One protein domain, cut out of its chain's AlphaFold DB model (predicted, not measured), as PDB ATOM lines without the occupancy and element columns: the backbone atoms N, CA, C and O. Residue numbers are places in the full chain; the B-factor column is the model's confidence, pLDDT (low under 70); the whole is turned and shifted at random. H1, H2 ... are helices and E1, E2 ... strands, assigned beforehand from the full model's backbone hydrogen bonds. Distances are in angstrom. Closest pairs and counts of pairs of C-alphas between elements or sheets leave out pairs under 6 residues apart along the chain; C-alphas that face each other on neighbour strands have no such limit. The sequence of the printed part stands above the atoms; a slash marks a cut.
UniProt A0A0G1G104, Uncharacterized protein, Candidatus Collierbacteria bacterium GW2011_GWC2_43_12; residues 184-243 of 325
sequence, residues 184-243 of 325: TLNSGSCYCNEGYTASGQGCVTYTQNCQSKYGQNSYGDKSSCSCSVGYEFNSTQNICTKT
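AT A GLANCE: This is residues 184 to 243 of the 325 residues of an uncharacterized protein of Candidatus Collierbacteria bacterium GW2011_GWC2_43_12 (UniProt A0A0G1G104). Four small two-strand hairpins, E1-E2, E3-E4, E5-E6 and E7-E8, follow one another in a row along a rod, and one short helix, H1, lies near the middle of its length and packs on E5. The hairpin E1-E2 makes one end of the rod and E7-E8 the other, and each hairpin is a separate antiparallel sheet of two strands. The printed part has 60 residues with one named helix and eight named strands, in the order E1, E2, E3, E4, H1, E5, E6, E7, E8, and the class is mixed, helices and strands. The whole is loose, with a radius of gyration of the C-alphas of 13.6 A, and the C-alphas span 46 by 18 by 15 A along their three main axes.

IN THESE COORDINATES: E3, residues 196 to 199, is 9.4 A from first to last C-alpha, and E4, residues 202 to 205, is 10.2 A. H1, residues 206 to 214, follows E4 with 0 residues between them and is 12.1 A from first to last C-alpha; its C-alpha 206 stands at (-81.987, 8.553, -1.890). Before E3 come E1, residues 184 to 186, and E2, residues 189 to 192, which is 10.1 A long. E1 begins with C-alpha 184 at (-96.391, 13.081, -8.953). After H1 come E5, residues 218 to 220, and E6, residues 225 to 227. The last two strands are E7, residues 231 to 233, and E8, residues 240 to 242, which ends with C-alpha 242 at (-64.976, -1.252, 5.939).

HOW THE PARTS SIT: E3 and E4 form a hairpin, antiparallel with 135 degrees between their directions; N 197 and O 204 are 2.8 A apart, within hydrogen-bond range, and N 199 and O 202 are 2.9 A apart. The closest C-alphas of E3 and H1 are those of Tyr 196 and Tyr 206, 5.6 A apart. In H1, 4 of 5 pairs of O i and N i+4 are within hydrogen-bond range. H1 and E5 have 13 pairs of C-alphas within 8 A, the closest being those of Thr 207 and Gly 220, 4.0 A apart. The closest C-alphas of H1 and E6 are those of Cys 210 and Cys 225, 5.8 A apart. E5 and E6 form a hairpin with 148 degrees between their directions, and N 219 and O 226 are within hydrogen-bond range at 2.8 A. Farther along, the closest C-alphas of E6 and E8 are those of Cys 227 and Cys 240, 5.7 A apart. E7 and E8 form a hairpin with 138 degrees between their directions, and N 232 and O 241 are 2.9 A apart, within hydrogen-bond range. H1 and E7 are only just apart, with their closest C-alphas at 8.4 A. Toward the other end, the closest C-alphas of E2 and E4 are those of Cys 192 and Cys 203, 5.5 A apart. E1 and E2 form a hairpin with 141 degrees between their directions, and N 184 and O 191 are within hydrogen-bond range at 2.8 A. E1 is apart from E3, E4, H1 and from E5 to E8.

THE WHOLE: The two C-alphas farthest apart are those of Ser 187 and Thr 243, at 46.4 A, and the C-alphas of Thr 184 and Thr 243, the first and last printed, are 39.7 A apart. The printed part has no cut. No link is long: the link from E7 to E8, with 6 residues, is short, and the other links are tight. The mean pLDDT of the printed part is 96.0, and no printed residue is under 70.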
ATOM      1  N   THR A 184     -95.203  12.240  -8.763       96.75
ATOM      2  CA  THR A 184     -96.391  13.081  -8.953       96.75
ATOM      3  C   THR A 184     -96.331  13.765 -10.318       96.75
ATOM      4  O   THR A 184     -95.280  14.270 -10.719       96.75
ATOM      5  N   LEU A 185     -97.462  13.806 -11.028       95.38
ATOM      6  CA  LEU A 185     -97.597  14.550 -12.281       95.38
ATOM      7  C   LEU A 185     -97.736  16.048 -11.982       95.38
ATOM      8  O   LEU A 185     -98.682  16.464 -11.317       95.38
ATOM      9  N   ASN A 186     -96.834  16.866 -12.515       95.00
ATOM     10  CA  ASN A 186     -96.932  18.322 -12.487       95.00
ATOM     11  C   ASN A 186     -96.675  18.856 -13.902       95.00
ATOM     12  O   ASN A 186     -95.663  18.535 -14.518       95.00
ATOM     13  N   SER A 187     -97.600  19.658 -14.433       90.44
ATOM     14  CA  SER A 187     -97.443  20.345 -15.728       90.44
ATOM     15  C   SER A 187     -97.043  19.426 -16.903       90.44
ATOM     16  O   SER A 187     -96.262  19.812 -17.766       90.44
ATOM     17  N   GLY A 188     -97.558  18.190 -16.929       88.62
ATOM     18  CA  GLY A 188     -97.261  17.200 -17.976       88.62
ATOM     19  C   GLY A 188     -95.954  16.415 -17.794       88.62
ATOM     20  O   GLY A 188     -95.632  15.591 -18.642       88.62
ATOM     21  N   SER A 189     -95.208  16.630 -16.705       92.81
ATOM     22  CA  SER A 189     -93.981  15.890 -16.374       92.81
ATOM     23  C   SER A 189     -94.082  15.211 -15.007       92.81
ATOM     24  O   SER A 189     -94.719  15.724 -14.087       92.81
ATOM     25  N   CYS A 190     -93.459  14.043 -14.863       96.06
ATOM     26  CA  CYS A 190     -93.446  13.290 -13.610       96.06
ATOM     27  C   CYS A 190     -92.233  13.666 -12.759       96.06
ATOM     28  O   CYS A 190     -91.094  13.560 -13.213       96.06
ATOM     29  N   TYR A 191     -92.476  14.050 -11.509       96.75
ATOM     30  CA  TYR A 191     -91.442  14.409 -10.539       96.75
ATOM     31  C   TYR A 191     -91.445  13.405  -9.398       96.75
ATOM     32  O   TYR A 191     -92.507  13.096  -8.859       96.75
ATOM     33  N   CYS A 192     -90.272  12.909  -9.008       97.88
ATOM     34  CA  CYS A 192     -90.161  12.052  -7.833       97.88
ATOM     35  C   CYS A 192     -90.581  12.811  -6.569       97.88
ATOM     36  O   CYS A 192     -90.229  13.977  -6.386       97.88
ATOM     37  N   ASN A 193     -91.333  12.133  -5.705       97.94
ATOM     38  CA  ASN A 193     -91.793  12.678  -4.433       97.94
ATOM     39  C   ASN A 193     -90.604  12.912  -3.480       97.94
ATOM     40  O   ASN A 193     -89.523  12.349  -3.662       97.94
ATOM     41  N   GLU A 194     -90.796  13.723  -2.438       97.31
ATOM     42  CA  GLU A 194     -89.753  13.958  -1.430       97.31
ATOM     43  C   GLU A 194     -89.276  12.633  -0.803       97.31
ATOM     44  O   GLU A 194     -90.086  11.750  -0.513       97.31
ATOM     45  N   GLY A 195     -87.958  12.471  -0.634       96.94
ATOM     46  CA  GLY A 195     -87.336  11.188  -0.266       96.94
ATOM     47  C   GLY A 195     -86.876  10.331  -1.457       96.94
ATOM     48  O   GLY A 195     -86.131   9.366  -1.261       96.94
ATOM     49  N   TYR A 196     -87.273  10.686  -2.685       97.88
ATOM     50  CA  TYR A 196     -86.969   9.945  -3.910       97.88
ATOM     51  C   TYR A 196     -86.210  10.789  -4.942       97.88
ATOM     52  O   TYR A 196     -86.257  12.019  -4.959       97.88
ATOM     53  N   THR A 197     -85.508  10.101  -5.838       96.94
ATOM     54  CA  THR A 197     -84.743  10.670  -6.950       96.94
ATOM     55  C   THR A 197     -84.905   9.816  -8.207       96.94
ATOM     56  O   THR A 197     -85.196   8.618  -8.131       96.94
ATOM     57  N   ALA A 198     -84.763  10.442  -9.376       96.56
ATOM     58  CA  ALA A 198     -84.999   9.795 -10.660       96.56
ATOM     59  C   ALA A 198     -83.865   8.819 -11.004       96.56
ATOM     60  O   ALA A 198     -82.685   9.173 -10.949       96.56
ATOM     61  N   SER A 199     -84.219   7.593 -11.386       95.75
ATOM     62  CA  SER A 199     -83.273   6.571 -11.834       95.75
ATOM     63  C   SER A 199     -83.912   5.704 -12.921       95.75
ATOM     64  O   SER A 199     -84.864   4.961 -12.676       95.75
ATOM     65  N   GLY A 200     -83.416   5.834 -14.154       92.50
ATOM     66  CA  GLY A 200     -84.014   5.186 -15.323       92.50
ATOM     67  C   GLY A 200     -85.448   5.664 -15.572       92.50
ATOM     68  O   GLY A 200     -85.687   6.857 -15.728       92.50
ATOM     69  N   GLN A 201     -86.398   4.726 -15.607       93.31
ATOM     70  CA  GLN A 201     -87.831   4.993 -15.808       93.31
ATOM     71  C   GLN A 201     -88.628   5.147 -14.494       93.31
ATOM     72  O   GLN A 201     -89.855   5.209 -14.529       93.31
ATOM     73  N   GLY A 202     -87.967   5.174 -13.330       95.88
ATOM     74  CA  GLY A 202     -88.637   5.171 -12.028       95.88
ATOM     75  C   GLY A 202     -88.019   6.108 -10.993       95.88
ATOM     76  O   GLY A 202     -86.985   6.738 -11.214       95.88
ATOM     77  N   CYS A 203     -88.673   6.172  -9.835       98.12
ATOM     78  CA  CYS A 203     -88.218   6.923  -8.672       98.12
ATOM     79  C   CYS A 203     -87.747   5.959  -7.583       98.12
ATOM     80  O   CYS A 203     -88.516   5.130  -7.093       98.12
ATOM     81  N   VAL A 204     -86.478   6.081  -7.200       97.81
ATOM     82  CA  VAL A 204     -85.839   5.288  -6.139       97.81
ATOM     83  C   VAL A 204     -85.545   6.186  -4.944       97.81
ATOM     84  O   VAL A 204     -85.377   7.393  -5.104       97.81
ATOM     85  N   THR A 205     -85.485   5.628  -3.738       98.12
ATOM     86  CA  THR A 205     -85.118   6.415  -2.549       98.12
ATOM     87  C   THR A 205     -83.681   6.936  -2.649       98.12
ATOM     88  O   THR A 205     -82.840   6.328  -3.320       98.12
ATOM     89  N   TYR A 206     -83.362   8.029  -1.948       98.19
ATOM     90  CA  TYR A 206     -81.987   8.553  -1.890       98.19
ATOM     91  C   TYR A 206     -80.971   7.475  -1.468       98.19
ATOM     92  O   TYR A 206     -79.954   7.292  -2.135       98.19
ATOM     93  N   THR A 207     -81.297   6.675  -0.447       98.06
ATOM     94  CA  THR A 207     -80.497   5.513  -0.024       98.06
ATOM     95  C   THR A 207     -80.310   4.482  -1.133       98.06
ATOM     96  O   THR A 207     -79.175   4.100  -1.389       98.06
ATOM     97  N   GLN A 208     -81.359   4.072  -1.853       98.00
ATOM     98  CA  GLN A 208     -81.210   3.124  -2.971       98.00
ATOM     99  C   GLN A 208     -80.309   3.672  -4.092       98.00
ATOM    100  O   GLN A 208     -79.541   2.913  -4.682       98.00
ATOM    101  N   ASN A 209     -80.360   4.980  -4.366       97.69
ATOM    102  CA  ASN A 209     -79.487   5.639  -5.343       97.69
ATOM    103  C   ASN A 209     -78.024   5.734  -4.878       97.69
ATOM    104  O   ASN A 209     -77.115   5.666  -5.701       97.69
ATOM    105  N   CYS A 210     -77.774   5.886  -3.575       97.69
ATOM    106  CA  CYS A 210     -76.423   5.773  -3.028       97.69
ATOM    107  C   CYS A 210     -75.937   4.319  -3.091       97.69
ATOM    108  O   CYS A 210     -74.842   4.068  -3.585       97.69
ATOM    109  N   GLN A 211     -76.773   3.352  -2.702       97.81
ATOM    110  CA  GLN A 211     -76.416   1.931  -2.670       97.81
ATOM    111  C   GLN A 211     -76.083   1.357  -4.049       97.81
ATOM    112  O   GLN A 211     -75.167   0.541  -4.156       97.81
ATOM    113  N   SER A 212     -76.766   1.804  -5.107       96.25
ATOM    114  CA  SER A 212     -76.453   1.407  -6.485       96.25
ATOM    115  C   SER A 212     -75.152   2.015  -7.025       96.25
ATOM    116  O   SER A 212     -74.568   1.450  -7.948       96.25
ATOM    117  N   LYS A 213     -74.679   3.130  -6.453       95.81
ATOM    118  CA  LYS A 213     -73.439   3.822  -6.853       95.81
ATOM    119  C   LYS A 213     -72.221   3.440  -6.012       95.81
ATOM    120  O   LYS A 213     -71.135   3.314  -6.560       95.81
ATOM    121  N   TYR A 214     -72.406   3.280  -4.703       96.38
ATOM    122  CA  TYR A 214     -71.340   3.206  -3.695       96.38
ATOM    123  C   TYR A 214     -71.375   1.922  -2.846       96.38
ATOM    124  O   TYR A 214     -70.558   1.753  -1.938       96.38
ATOM    125  N   GLY A 215     -72.303   1.004  -3.140       96.56
ATOM    126  CA  GLY A 215     -72.468  -0.279  -2.453       96.56
ATOM    127  C   GLY A 215     -73.427  -0.232  -1.258       96.56
ATOM    128  O   GLY A 215     -73.794   0.832  -0.761       96.56
ATOM    129  N   GLN A 216     -73.832  -1.413  -0.776       97.19
ATOM    130  CA  GLN A 216     -74.899  -1.584   0.230       97.19
ATOM    131  C   GLN A 216     -74.671  -0.823   1.549       97.19
ATOM    132  O   GLN A 216     -75.638  -0.425   2.192       97.19
ATOM    133  N   ASN A 217     -73.412  -0.575   1.927       97.44
ATOM    134  CA  ASN A 217     -73.033   0.167   3.136       97.44
ATOM    135  C   ASN A 217     -73.012   1.691   2.937       97.44
ATOM    136  O   ASN A 217     -72.203   2.384   3.551       97.44
ATOM    137  N   SER A 218     -73.873   2.204   2.057       97.62
ATOM    138  CA  SER A 218     -74.088   3.634   1.859       97.62
ATOM    139  C   SER A 218     -75.559   3.999   2.061       97.62
ATOM    140  O   SER A 218     -76.462   3.207   1.781       97.62
ATOM    141  N   TYR A 219     -75.792   5.209   2.554       97.62
ATOM    142  CA  TYR A 219     -77.104   5.799   2.803       97.62
ATOM    143  C   TYR A 219     -77.156   7.194   2.193       97.62
ATOM    144  O   TYR A 219     -76.131   7.867   2.097       97.62
ATOM    145  N   GLY A 220     -78.343   7.620   1.766       96.62
ATOM    146  CA  GLY A 220     -78.519   8.868   1.034       96.62
ATOM    147  C   GLY A 220     -79.498   9.815   1.695       96.62
ATOM    148  O   GLY A 220     -80.596   9.408   2.074       96.62
ATOM    149  N   ASP A 221     -79.119  11.085   1.739       95.06
ATOM    150  CA  ASP A 221     -80.051  12.201   1.845       95.06
ATOM    151  C   ASP A 221     -80.261  12.850   0.461       95.06
ATOM    152  O   ASP A 221     -79.770  12.373  -0.564       95.06
ATOM    153  N   LYS A 222     -81.026  13.943   0.414       94.00
ATOM    154  CA  LYS A 222     -81.370  14.670  -0.818       94.00
ATOM    155  C   LYS A 222     -80.159  15.221  -1.589       94.00
ATOM    156  O   LYS A 222     -80.266  15.503  -2.781       94.00
ATOM    157  N   SER A 223     -79.042  15.415  -0.900       94.44
ATOM    158  CA  SER A 223     -77.847  16.136  -1.346       94.44
ATOM    159  C   SER A 223     -76.551  15.329  -1.247       94.44
ATOM    160  O   SER A 223     -75.623  15.602  -2.008       94.44
ATOM    161  N   SER A 224     -76.472  14.346  -0.345       96.12
ATOM    162  CA  SER A 224     -75.237  13.620  -0.040       96.12
ATOM    163  C   SER A 224     -75.444  12.112   0.143       96.12
ATOM    164  O   SER A 224     -76.534  11.645   0.475       96.12
ATOM    165  N   CYS A 225     -74.368  11.350  -0.067       98.06
ATOM    166  CA  CYS A 225     -74.268   9.948   0.327       98.06
ATOM    167  C   CYS A 225     -73.247   9.821   1.464       98.06
ATOM    168  O   CYS A 225     -72.166  10.405   1.395       98.06
ATOM    169  N   SER A 226     -73.565   9.023   2.478       97.56
ATOM    170  CA  SER A 226     -72.706   8.718   3.627       97.56
ATOM    171  C   SER A 226     -72.528   7.206   3.771       97.56
ATOM    172  O   SER A 226     -73.370   6.439   3.306       97.56
ATOM    173  N   CYS A 227     -71.432   6.763   4.386       97.88
ATOM    174  CA  CYS A 227     -71.201   5.343   4.655       97.88
ATOM    175  C   CYS A 227     -71.786   4.917   6.015       97.88
ATOM    176  O   CYS A 227     -71.914   5.731   6.931       97.88
ATOM    177  N   SER A 228     -72.117   3.630   6.156       97.25
ATOM    178  CA  SER A 228     -72.480   3.001   7.435       97.25
ATOM    179  C   SER A 228     -71.430   3.257   8.524       97.25
ATOM    180  O   SER A 228     -70.240   3.359   8.238       97.25
ATOM    181  N   VAL A 229     -71.834   3.241   9.800       95.12
ATOM    182  CA  VAL A 229     -70.880   3.253  10.926       95.12
ATOM    183  C   VAL A 229     -69.883   2.092  10.783       95.12
ATOM    184  O   VAL A 229     -70.284   0.943  10.596       95.12
ATOM    185  N   GLY A 230     -68.583   2.394  10.858       94.44
ATOM    186  CA  GLY A 230     -67.501   1.429  10.621       94.44
ATOM    187  C   GLY A 230     -67.100   1.250   9.148       94.44
ATOM    188  O   GLY A 230     -66.330   0.338   8.842       94.44
ATOM    189  N   TYR A 231     -67.613   2.092   8.249       97.06
ATOM    190  CA  TYR A 231     -67.234   2.162   6.841       97.06
ATOM    191  C   TYR A 231     -66.847   3.594   6.464       97.06
ATOM    192  O   TYR A 231     -67.456   4.560   6.919       97.06
ATOM    193  N   GLU A 232     -65.882   3.714   5.564       95.88
ATOM    194  CA  GLU A 232     -65.418   4.969   4.983       95.88
ATOM    195  C   GLU A 232     -65.381   4.847   3.459       95.88
ATOM    196  O   GLU A 232     -65.190   3.761   2.901       95.88
ATOM    197  N   PHE A 233     -65.553   5.974   2.768       96.75
ATOM    198  CA  PHE A 233     -65.289   6.027   1.336       96.75
ATOM    199  C   PHE A 233     -63.816   5.713   1.076       96.75
ATOM    200  O   PHE A 233     -62.930   6.236   1.753       96.75
ATOM    201  N   ASN A 234     -63.547   4.891   0.065       94.94
ATOM    202  CA  ASN A 234     -62.179   4.684  -0.394       94.94
ATOM    203  C   ASN A 234     -61.563   5.986  -0.953       94.94
ATOM    204  O   ASN A 234     -62.247   6.986  -1.182       94.94
ATOM    205  N   SER A 235     -60.256   5.969  -1.231       93.81
ATOM    206  CA  SER A 235     -59.516   7.139  -1.738       93.81
ATOM    207  C   SER A 235     -60.055   7.721  -3.054       93.81
ATOM    208  O   SER A 235     -59.790   8.881  -3.353       93.81
ATOM    209  N   THR A 236     -60.820   6.946  -3.828       94.38
ATOM    210  CA  THR A 236     -61.481   7.375  -5.072       94.38
ATOM    211  C   THR A 236     -62.955   7.761  -4.897       94.38
ATOM    212  O   THR A 236     -63.621   8.031  -5.891       94.38
ATOM    213  N   GLN A 237     -63.476   7.771  -3.664       92.44
ATOM    214  CA  GLN A 237     -64.858   8.128  -3.307       92.44
ATOM    215  C   GLN A 237     -65.943   7.404  -4.128       92.44
ATOM    216  O   GLN A 237     -67.005   7.960  -4.398       92.44
ATOM    217  N   ASN A 238     -65.689   6.154  -4.532       94.75
ATOM    218  CA  ASN A 238     -66.592   5.378  -5.393       94.75
ATOM    219  C   ASN A 238     -67.154   4.104  -4.740       94.75
ATOM    220  O   ASN A 238     -68.031   3.473  -5.318       94.75
ATOM    221  N   ILE A 239     -66.714   3.746  -3.532       96.69
ATOM    222  CA  ILE A 239     -67.293   2.648  -2.744       96.69
ATOM    223  C   ILE A 239     -67.068   2.878  -1.243       96.69
ATOM    224  O   ILE A 239     -66.015   3.376  -0.840       96.69
ATOM    225  N   CYS A 240     -68.049   2.501  -0.420       96.81
ATOM    226  CA  CYS A 240     -67.907   2.437   1.036       96.81
ATOM    227  C   CYS A 240     -67.208   1.130   1.443       96.81
ATOM    228  O   CYS A 240     -67.798   0.047   1.396       96.81
ATOM    229  N   THR A 241     -65.949   1.230   1.858       95.75
ATOM    230  CA  THR A 241     -65.124   0.119   2.357       95.75
ATOM    231  C   THR A 241     -65.116   0.086   3.879       95.75
ATOM    232  O   THR A 241     -65.152   1.132   4.520       95.75
ATOM    233  N   LYS A 242     -65.067  -1.109   4.479       95.69
ATOM    234  CA  LYS A 242     -64.976  -1.252   5.939       95.69
ATOM    235  C   LYS A 242     -63.697  -0.573   6.428       95.69
ATOM    236  O   LYS A 242     -62.624  -0.883   5.912       95.69
ATOM    237  N   THR A 243     -63.796   0.305   7.423       91.06
ATOM    238  CA  THR A 243     -62.611   0.907   8.036       91.06
ATOM    239  C   THR A 243     -61.821  -0.204   8.717       91.06
ATOM    240  O   THR A 243     -62.261  -0.775   9.720       91.06
TER     241      THR A 243